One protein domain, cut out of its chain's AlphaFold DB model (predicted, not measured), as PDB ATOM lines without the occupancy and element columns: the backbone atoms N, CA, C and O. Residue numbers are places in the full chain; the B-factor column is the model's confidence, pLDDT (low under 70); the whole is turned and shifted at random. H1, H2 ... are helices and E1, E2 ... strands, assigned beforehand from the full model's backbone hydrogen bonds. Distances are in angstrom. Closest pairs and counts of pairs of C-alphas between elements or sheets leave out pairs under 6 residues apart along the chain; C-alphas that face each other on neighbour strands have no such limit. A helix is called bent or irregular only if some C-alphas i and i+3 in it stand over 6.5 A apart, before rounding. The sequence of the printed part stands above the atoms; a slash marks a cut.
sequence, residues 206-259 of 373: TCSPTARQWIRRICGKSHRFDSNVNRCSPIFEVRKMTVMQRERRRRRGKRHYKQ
ATOM      1  N   THR A 206     -35.442 -21.969 -40.101       78.31
ATOM      2  CA  THR A 206     -35.517 -22.630 -41.413       78.31
ATOM      3  C   THR A 206     -34.206 -22.537 -42.197       78.31
ATOM      4  O   THR A 206     -34.065 -23.164 -43.242       78.31
ATOM      5  N   CYS A 207     -33.212 -21.784 -41.710       83.44
ATOM      6  CA  CYS A 207     -31.902 -21.710 -42.351       83.44
ATOM      7  C   CYS A 207     -31.085 -22.991 -42.121       83.44
ATOM      8  O   CYS A 207     -31.034 -23.525 -41.005       83.44
ATOM      9  N   SER A 208     -30.352 -23.420 -43.153       89.75
ATOM     10  CA  SER A 208     -29.407 -24.535 -43.050       89.75
ATOM     11  C   SER A 208     -28.338 -24.271 -41.970       89.75
ATOM     12  O   SER A 208     -27.972 -23.112 -41.724       89.75
ATOM     13  N   PRO A 209     -27.782 -25.316 -41.325       82.56
ATOM     14  CA  PRO A 209     -26.754 -25.156 -40.292       82.56
ATOM     15  C   PRO A 209     -25.557 -24.310 -40.755       82.56
ATOM     16  O   PRO A 209     -25.034 -23.497 -39.990       82.56
ATOM     17  N   THR A 210     -25.170 -24.440 -42.026       83.38
ATOM     18  CA  THR A 210     -24.083 -23.676 -42.651       83.38
ATOM     19  C   THR A 210     -24.425 -22.189 -42.776       83.38
ATOM     20  O   THR A 210     -23.612 -21.340 -42.405       83.38
ATOM     21  N   ALA A 211     -25.647 -21.852 -43.207       78.19
ATOM     22  CA  ALA A 211     -26.111 -20.466 -43.290       78.19
ATOM     23  C   ALA A 211     -26.171 -19.808 -41.900       78.19
ATOM     24  O   ALA A 211     -25.703 -18.683 -41.713       78.19
ATOM     25  N   ARG A 212     -26.634 -20.542 -40.880       82.56
ATOM     26  CA  ARG A 212     -26.650 -20.064 -39.486       82.56
ATOM     27  C   ARG A 212     -25.248 -19.769 -38.952       82.56
ATOM     28  O   ARG A 212     -25.056 -18.776 -38.248       82.56
ATOM     29  N   GLN A 213     -24.259 -20.608 -39.270       79.88
ATOM     30  CA  GLN A 213     -22.864 -20.352 -38.895       79.88
ATOM     31  C   GLN A 213     -22.308 -19.102 -39.585       79.88
ATOM     32  O   GLN A 213     -21.590 -18.324 -38.954       79.88
ATOM     33  N   TRP A 214     -22.662 -18.880 -40.851       80.81
ATOM     34  CA  TRP A 214     -22.215 -17.716 -41.611       80.81
ATOM     35  C   TRP A 214     -22.816 -16.407 -41.076       80.81
ATOM     36  O   TRP A 214     -22.071 -15.473 -40.774       80.81
ATOM     37  N   ILE A 215     -24.128 -16.380 -40.815       77.25
ATOM     38  CA  ILE A 215     -24.830 -15.233 -40.209       77.25
ATOM     39  C   ILE A 215     -24.222 -14.878 -38.839       77.25
ATOM     40  O   ILE A 215     -23.932 -13.712 -38.558       77.25
ATOM     41  N   ARG A 216     -23.928 -15.884 -38.002       76.25
ATOM     42  CA  ARG A 216     -23.257 -15.671 -36.704       76.25
ATOM     43  C   ARG A 216     -21.840 -15.105 -36.857       76.25
ATOM     44  O   ARG A 216     -21.446 -14.251 -36.062       76.25
ATOM     45  N   ARG A 217     -21.077 -15.547 -37.866       75.50
ATOM     46  CA  ARG A 217     -19.713 -15.049 -38.132       75.50
ATOM     47  C   ARG A 217     -19.697 -13.599 -38.613       75.50
ATOM     48  O   ARG A 217     -18.802 -12.859 -38.211       75.50
ATOM     49  N   ILE A 218     -20.661 -13.192 -39.438       74.56
ATOM     50  CA  ILE A 218     -20.742 -11.816 -39.951       74.56
ATOM     51  C   ILE A 218     -21.105 -10.847 -38.834       74.56
ATOM     52  O   ILE A 218     -20.435  -9.828 -38.663       74.56
ATOM     53  N   CYS A 219     -22.115 -11.179 -38.028       72.38
ATOM     54  CA  CYS A 219     -22.546 -10.253 -36.993       72.38
ATOM     55  C   CYS A 219     -21.508 -10.134 -35.864       72.38
ATOM     56  O   CYS A 219     -21.264  -9.025 -35.408       72.38
ATOM     57  N   GLY A 220     -20.772 -11.196 -35.513       65.88
ATOM     58  CA  GLY A 220     -19.859 -11.217 -34.358       65.88
ATOM     59  C   GLY A 220     -18.749 -10.151 -34.279       65.88
ATOM     60  O   GLY A 220     -18.199  -9.961 -33.196       65.88
ATOM     61  N   LYS A 221     -18.406  -9.435 -35.363       72.81
ATOM     62  CA  LYS A 221     -17.345  -8.403 -35.328       72.81
ATOM     63  C   LYS A 221     -17.825  -7.007 -34.918       72.81
ATOM     64  O   LYS A 221     -17.047  -6.252 -34.344       72.81
ATOM     65  N   SER A 222     -19.077  -6.646 -35.187       70.62
ATOM     66  CA  SER A 222     -19.598  -5.289 -34.922       70.62
ATOM     67  C   SER A 222     -21.050  -5.262 -34.444       70.62
ATOM     68  O   SER A 222     -21.517  -4.236 -33.942       70.62
ATOM     69  N   HIS A 223     -21.748  -6.391 -34.535       75.81
ATOM     70  CA  HIS A 223     -23.165  -6.524 -34.245       75.81
ATOM     71  C   HIS A 223     -23.422  -7.705 -33.298       75.81
ATOM     72  O   HIS A 223     -22.680  -8.680 -33.217       75.81
ATOM     73  N   ARG A 224     -24.495  -7.628 -32.523       75.94
ATOM     74  CA  ARG A 224     -25.004  -8.750 -31.745       75.94
ATOM     75  C   ARG A 224     -26.245  -9.257 -32.461       75.94
ATOM     76  O   ARG A 224     -27.160  -8.478 -32.710       75.94
ATOM     77  N   PHE A 225     -26.244 -10.533 -32.829       77.94
ATOM     78  CA  PHE A 225     -27.433 -11.171 -33.383       77.94
ATOM     79  C   PHE A 225     -28.413 -11.469 -32.249       77.94
ATOM     80  O   PHE A 225     -28.036 -12.117 -31.268       77.94
ATOM     81  N   ASP A 226     -29.638 -10.971 -32.380       77.25
ATOM     82  CA  ASP A 226     -30.765 -11.318 -31.523       77.25
ATOM     83  C   ASP A 226     -31.635 -12.343 -32.256       77.25
ATOM     84  O   ASP A 226     -32.290 -12.024 -33.252       77.25
ATOM     85  N   SER A 227     -31.618 -13.585 -31.770       76.00
ATOM     86  CA  SER A 227     -32.392 -14.691 -32.340       76.00
ATOM     87  C   SER A 227     -33.895 -14.532 -32.145       76.00
ATOM     88  O   SER A 227     -34.657 -15.128 -32.893       76.00
ATOM     89  N   ASN A 228     -34.336 -13.735 -31.170       75.44
ATOM     90  CA  ASN A 228     -35.765 -13.546 -30.919       75.44
ATOM     91  C   ASN A 228     -36.387 -12.577 -31.927       75.44
ATOM     92  O   ASN A 228     -37.577 -12.657 -32.212       75.44
ATOM     93  N   VAL A 229     -35.583 -11.656 -32.462       79.62
ATOM     94  CA  VAL A 229     -36.037 -10.610 -33.392       79.62
ATOM     95  C   VAL A 229     -35.488 -10.840 -34.807       79.62
ATOM     96  O   VAL A 229     -35.814 -10.087 -35.719       79.62
ATOM     97  N   ASN A 230     -34.654 -11.868 -35.009       78.06
ATOM     98  CA  ASN A 230     -33.936 -12.149 -36.259       78.06
ATOM     99  C   ASN A 230     -33.218 -10.910 -36.821       78.06
ATOM    100  O   ASN A 230     -33.223 -10.656 -38.024       78.06
ATOM    101  N   ARG A 231     -32.603 -10.111 -35.938       75.88
ATOM    102  CA  ARG A 231     -31.923  -8.858 -36.302       75.88
ATOM    103  C   ARG A 231     -30.512  -8.800 -35.731       75.88
ATOM    104  O   ARG A 231     -30.260  -9.217 -34.603       75.88
ATOM    105  N   CYS A 232     -29.588  -8.245 -36.513       77.25
ATOM    106  CA  CYS A 232     -28.254  -7.888 -36.040       77.25
ATOM    107  C   CYS A 232     -28.254  -6.424 -35.595       77.25
ATOM    108  O   CYS A 232     -28.385  -5.525 -36.417       77.25
ATOM    109  N   SER A 233     -28.101  -6.183 -34.293       78.88
ATOM    110  CA  SER A 233     -28.020  -4.828 -33.737       78.88
ATOM    111  C   SER A 233     -26.565  -4.429 -33.494       78.88
ATOM    112  O   SER A 233     -25.794  -5.251 -32.992       78.88
ATOM    113  N   PRO A 234     -26.149  -3.190 -33.796       74.12
ATOM    114  CA  PRO A 234     -24.777  -2.754 -33.561       74.12
ATOM    115  C   PRO A 234     -24.436  -2.798 -32.063       74.12
ATOM    116  O   PRO A 234     -25.202  -2.354 -31.204       74.12
ATOM    117  N   ILE A 235     -23.253  -3.321 -31.725       67.94
ATOM    118  CA  ILE A 235     -22.820  -3.544 -30.327       67.94
ATOM    119  C   ILE A 235     -22.814  -2.235 -29.514       67.94
ATOM    120  O   ILE A 235     -23.070  -2.239 -28.305       67.94
ATOM    121  N   PHE A 236     -22.558  -1.101 -30.169       55.34
ATOM    122  CA  PHE A 236     -22.532   0.218 -29.535       55.34
ATOM    123  C   PHE A 236     -23.913   0.684 -29.054       55.34
ATOM    124  O   PHE A 236     -24.009   1.363 -28.030       55.34
ATOM    125  N   GLU A 237     -24.987   0.279 -29.727       58.62
ATOM    126  CA  GLU A 237     -26.353   0.690 -29.398       58.62
ATOM    127  C   GLU A 237     -26.915  -0.112 -28.214       58.62
ATOM    128  O   GLU A 237     -27.520   0.445 -27.293       58.62
ATOM    129  N   VAL A 238     -26.560  -1.400 -28.128       60.34
ATOM    130  CA  VAL A 238     -26.880  -2.263 -26.976       60.34
ATOM    131  C   VAL A 238     -26.221  -1.744 -25.686       60.34
ATOM    132  O   VAL A 238     -26.820  -1.773 -24.604       60.34
ATOM    133  N   ARG A 239     -24.996  -1.206 -25.775       59.44
ATOM    134  CA  ARG A 239     -24.311  -0.591 -24.623       59.44
ATOM    135  C   ARG A 239     -24.987   0.705 -24.166       59.44
ATOM    136  O   ARG A 239     -25.113   0.919 -22.964       59.44
ATOM    137  N   LYS A 240     -25.491   1.537 -25.083       65.88
ATOM    138  CA  LYS A 240     -26.222   2.767 -24.723       65.88
ATOM    139  C   LYS A 240     -27.555   2.463 -24.031       65.88
ATOM    140  O   LYS A 240     -27.842   3.041 -22.982       65.88
ATOM    141  N   MET A 241     -28.331   1.504 -24.543       64.69
ATOM    142  CA  MET A 241     -29.623   1.145 -23.941       64.69
ATOM    143  C   MET A 241     -29.487   0.552 -22.532       64.69
ATOM    144  O   MET A 241     -30.263   0.887 -21.634       64.69
ATOM    145  N   THR A 242     -28.471  -0.280 -22.301       70.44
ATOM    146  CA  THR A 242     -28.226  -0.883 -20.979       70.44
ATOM    147  C   THR A 242     -27.769   0.141 -19.935       70.44
ATOM    148  O   THR A 242     -28.204   0.070 -18.782       70.44
ATOM    149  N   VAL A 243     -26.968   1.139 -20.326       76.12
ATOM    150  CA  VAL A 243     -26.583   2.259 -19.448       76.12
ATOM    151  C   VAL A 243     -27.802   3.115 -19.090       76.12
ATOM    152  O   VAL A 243     -28.044   3.346 -17.903       76.12
ATOM    153  N   MET A 244     -28.636   3.484 -20.071       73.25
ATOM    154  CA  MET A 244     -29.851   4.268 -19.814       73.25
ATOM    155  C   MET A 244     -30.859   3.534 -18.917       73.25
ATOM    156  O   MET A 244     -31.435   4.133 -18.006       73.25
ATOM    157  N   GLN A 245     -31.060   2.223 -19.104       76.44
ATOM    158  CA  GLN A 245     -31.937   1.442 -18.223       76.44
ATOM    159  C   GLN A 245     -31.396   1.351 -16.788       76.44
ATOM    160  O   GLN A 245     -32.166   1.447 -15.826       76.44
ATOM    161  N   ARG A 246     -30.076   1.207 -16.619       78.31
ATOM    162  CA  ARG A 246     -29.436   1.180 -15.295       78.31
ATOM    163  C   ARG A 246     -29.579   2.520 -14.574       78.31
ATOM    164  O   ARG A 246     -29.829   2.540 -13.368       78.31
ATOM    165  N   GLU A 247     -29.475   3.626 -15.301       78.69
ATOM    166  CA  GLU A 247     -29.660   4.964 -14.744       78.69
ATOM    167  C   GLU A 247     -31.122   5.236 -14.357       78.69
ATOM    168  O   GLU A 247     -31.386   5.707 -13.248       78.69
ATOM    169  N   ARG A 248     -32.090   4.823 -15.192       76.38
ATOM    170  CA  ARG A 248     -33.525   4.889 -14.853       76.38
ATOM    171  C   ARG A 248     -33.855   4.116 -13.571       76.38
ATOM    172  O   ARG A 248     -34.590   4.626 -12.726       76.38
ATOM    173  N   ARG A 249     -33.270   2.927 -13.369       76.06
ATOM    174  CA  ARG A 249     -33.441   2.152 -12.123       76.06
ATOM    175  C   ARG A 249     -32.841   2.859 -10.903       76.06
ATOM    176  O   ARG A 249     -33.479   2.893  -9.854       76.06
ATOM    177  N   ARG A 250     -31.667   3.489 -11.039       73.56
ATOM    178  CA  ARG A 250     -31.054   4.288  -9.956       73.56
ATOM    179  C   ARG A 250     -31.907   5.498  -9.567       73.56
ATOM    180  O   ARG A 250     -32.053   5.770  -8.378       73.56
ATOM    181  N   ARG A 251     -32.501   6.198 -10.541       74.62
ATOM    182  CA  ARG A 251     -33.382   7.350 -10.273       74.62
ATOM    183  C   ARG A 251     -34.679   6.939  -9.566       74.62
ATOM    184  O   ARG A 251     -35.095   7.625  -8.638       74.62
ATOM    185  N   ARG A 252     -35.273   5.795  -9.930       71.94
ATOM    186  CA  ARG A 252     -36.468   5.256  -9.246       71.94
ATOM    187  C   ARG A 252     -36.180   4.827  -7.801       71.94
ATOM    188  O   ARG A 252     -36.964   5.143  -6.915       71.94
ATOM    189  N   GLY A 253     -35.030   4.198  -7.542       66.88
ATOM    190  CA  GLY A 253     -34.634   3.803  -6.182       66.88
ATOM    191  C   GLY A 253     -34.413   4.989  -5.232       66.88
ATOM    192  O   GLY A 253     -34.816   4.930  -4.075       66.88
ATOM    193  N   LYS A 254     -33.838   6.098  -5.721       64.62
ATOM    194  CA  LYS A 254     -33.618   7.306  -4.902       64.62
ATOM    195  C   LYS A 254     -34.916   8.017  -4.503       64.62
ATOM    196  O   LYS A 254     -34.980   8.555  -3.403       64.62
ATOM    197  N   ARG A 255     -35.946   8.006  -5.357       58.47
ATOM    198  CA  ARG A 255     -37.243   8.634  -5.043       58.47
ATOM    199  C   ARG A 255     -37.987   7.893  -3.928       58.47
ATOM    200  O   ARG A 255     -38.523   8.537  -3.040       58.47
ATOM    201  N   HIS A 256     -37.922   6.561  -3.905       56.72
ATOM    202  CA  HIS A 256     -38.552   5.771  -2.841       56.72
ATOM    203  C   HIS A 256     -37.857   5.870  -1.479       56.72
ATOM    204  O   HIS A 256     -38.508   5.669  -0.460       56.72
ATOM    205  N   TYR A 257     -36.558   6.180  -1.441       53.25
ATOM    206  CA  TYR A 257     -35.838   6.333  -0.174       53.25
ATOM    207  C   TYR A 257     -36.131   7.676   0.508       53.25
ATOM    208  O   TYR A 257     -36.118   7.756   1.730       53.25
ATOM    209  N   LYS A 258     -36.440   8.728  -0.265       53.62
ATOM    210  CA  LYS A 258     -36.687  10.071   0.281       53.62
ATOM    211  C   LYS A 258     -38.065  10.221   0.943       53.62
ATOM    212  O   LYS A 258     -38.229  11.106   1.762       53.62
ATOM    213  N   GLN A 259     -39.017   9.339   0.633       53.50
ATOM    214  CA  GLN A 259     -40.401   9.410   1.126       53.50
ATOM    215  C   GLN A 259     -40.652   8.586   2.406       53.50
ATOM    216  O   GLN A 259     -41.790   8.437   2.826       53.50
TER     217      GLN A 259
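This is residues 206 to 259 of the 373 residues of an uncharacterized protein of Pristionchus pacificus (UniProt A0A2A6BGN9). A small two-strand hairpin, E1 and E2, stands between two helices: the short H1 comes before it, and the long H2 runs away from it as an arm, making most of the length. H1 meets the hairpin with its last residues, residues 215 to 219, H2 meets it with its first, residues 235 to 238, and residues 239 to 259 stick out. The printed part has 54 residues, with two named helices and two named strands in the order H1, E1, E2, H2; the strands make one antiparallel sheet of order E1 - E2, and the class is mostly helix. The whole is extended, with a radius of gyration of the C-alphas of 17.5 A, and the C-alphas span 57 by 21 by 10 A, a rod.

The helix H1 covers residues 209 to 219, beginning at C-alpha 209 at (-26.754, -25.156, -40.292), and measures 15.8 A from first to last C-alpha. The strand E1 is residues 223 to 226, 9.4 A long, with C-alpha 223 at (-23.165, -6.524, -34.245). The strand E2 is residues 231 to 234, 9.8 A long. The helix H2 follows directly with residues 235 to 258 and is 36.3 A long, ending at C-alpha 258 at (-36.687, 10.071, 0.281). Neither helix is bent.

E1 and E2 form a hairpin and are antiparallel, with 147 degrees between their directions. The C-alphas of His 223 and Pro 234 face each other at 4.2 A. N 224 and O 233 are within hydrogen-bond range at 2.7 A, and so are N 226 and O 231 at 2.9 A. The closest C-alphas of H1 and E1 are those of Cys 219 and Phe 225, 6.1 A apart. Those of H1 and E2 are Cys 219 and Cys 232, at 6.3 A. The closest C-alphas of E1 and H2 are those of His 223 and Ile 235, 4.9 A apart. H1 and H2 are apart. In both H1 and H2, every O i to N i+4 pair is within hydrogen-bond range.

The two C-alphas farthest apart in the domain, those of Thr 210 and Gln 259, are 57.2 A apart. Residues 208 to 214, of which 209 to 214 belong to H1, and residues 239 to 259, of which 239 to 258 belong to H2, stand free. The links H1 to E1, E1 to E2 and E2 to H2 are tight. The printed part has no cut. The mean pLDDT of the printed part is 72.4; it is under 70 at residue 220, residues 235 to 241 and residues 253 to 259.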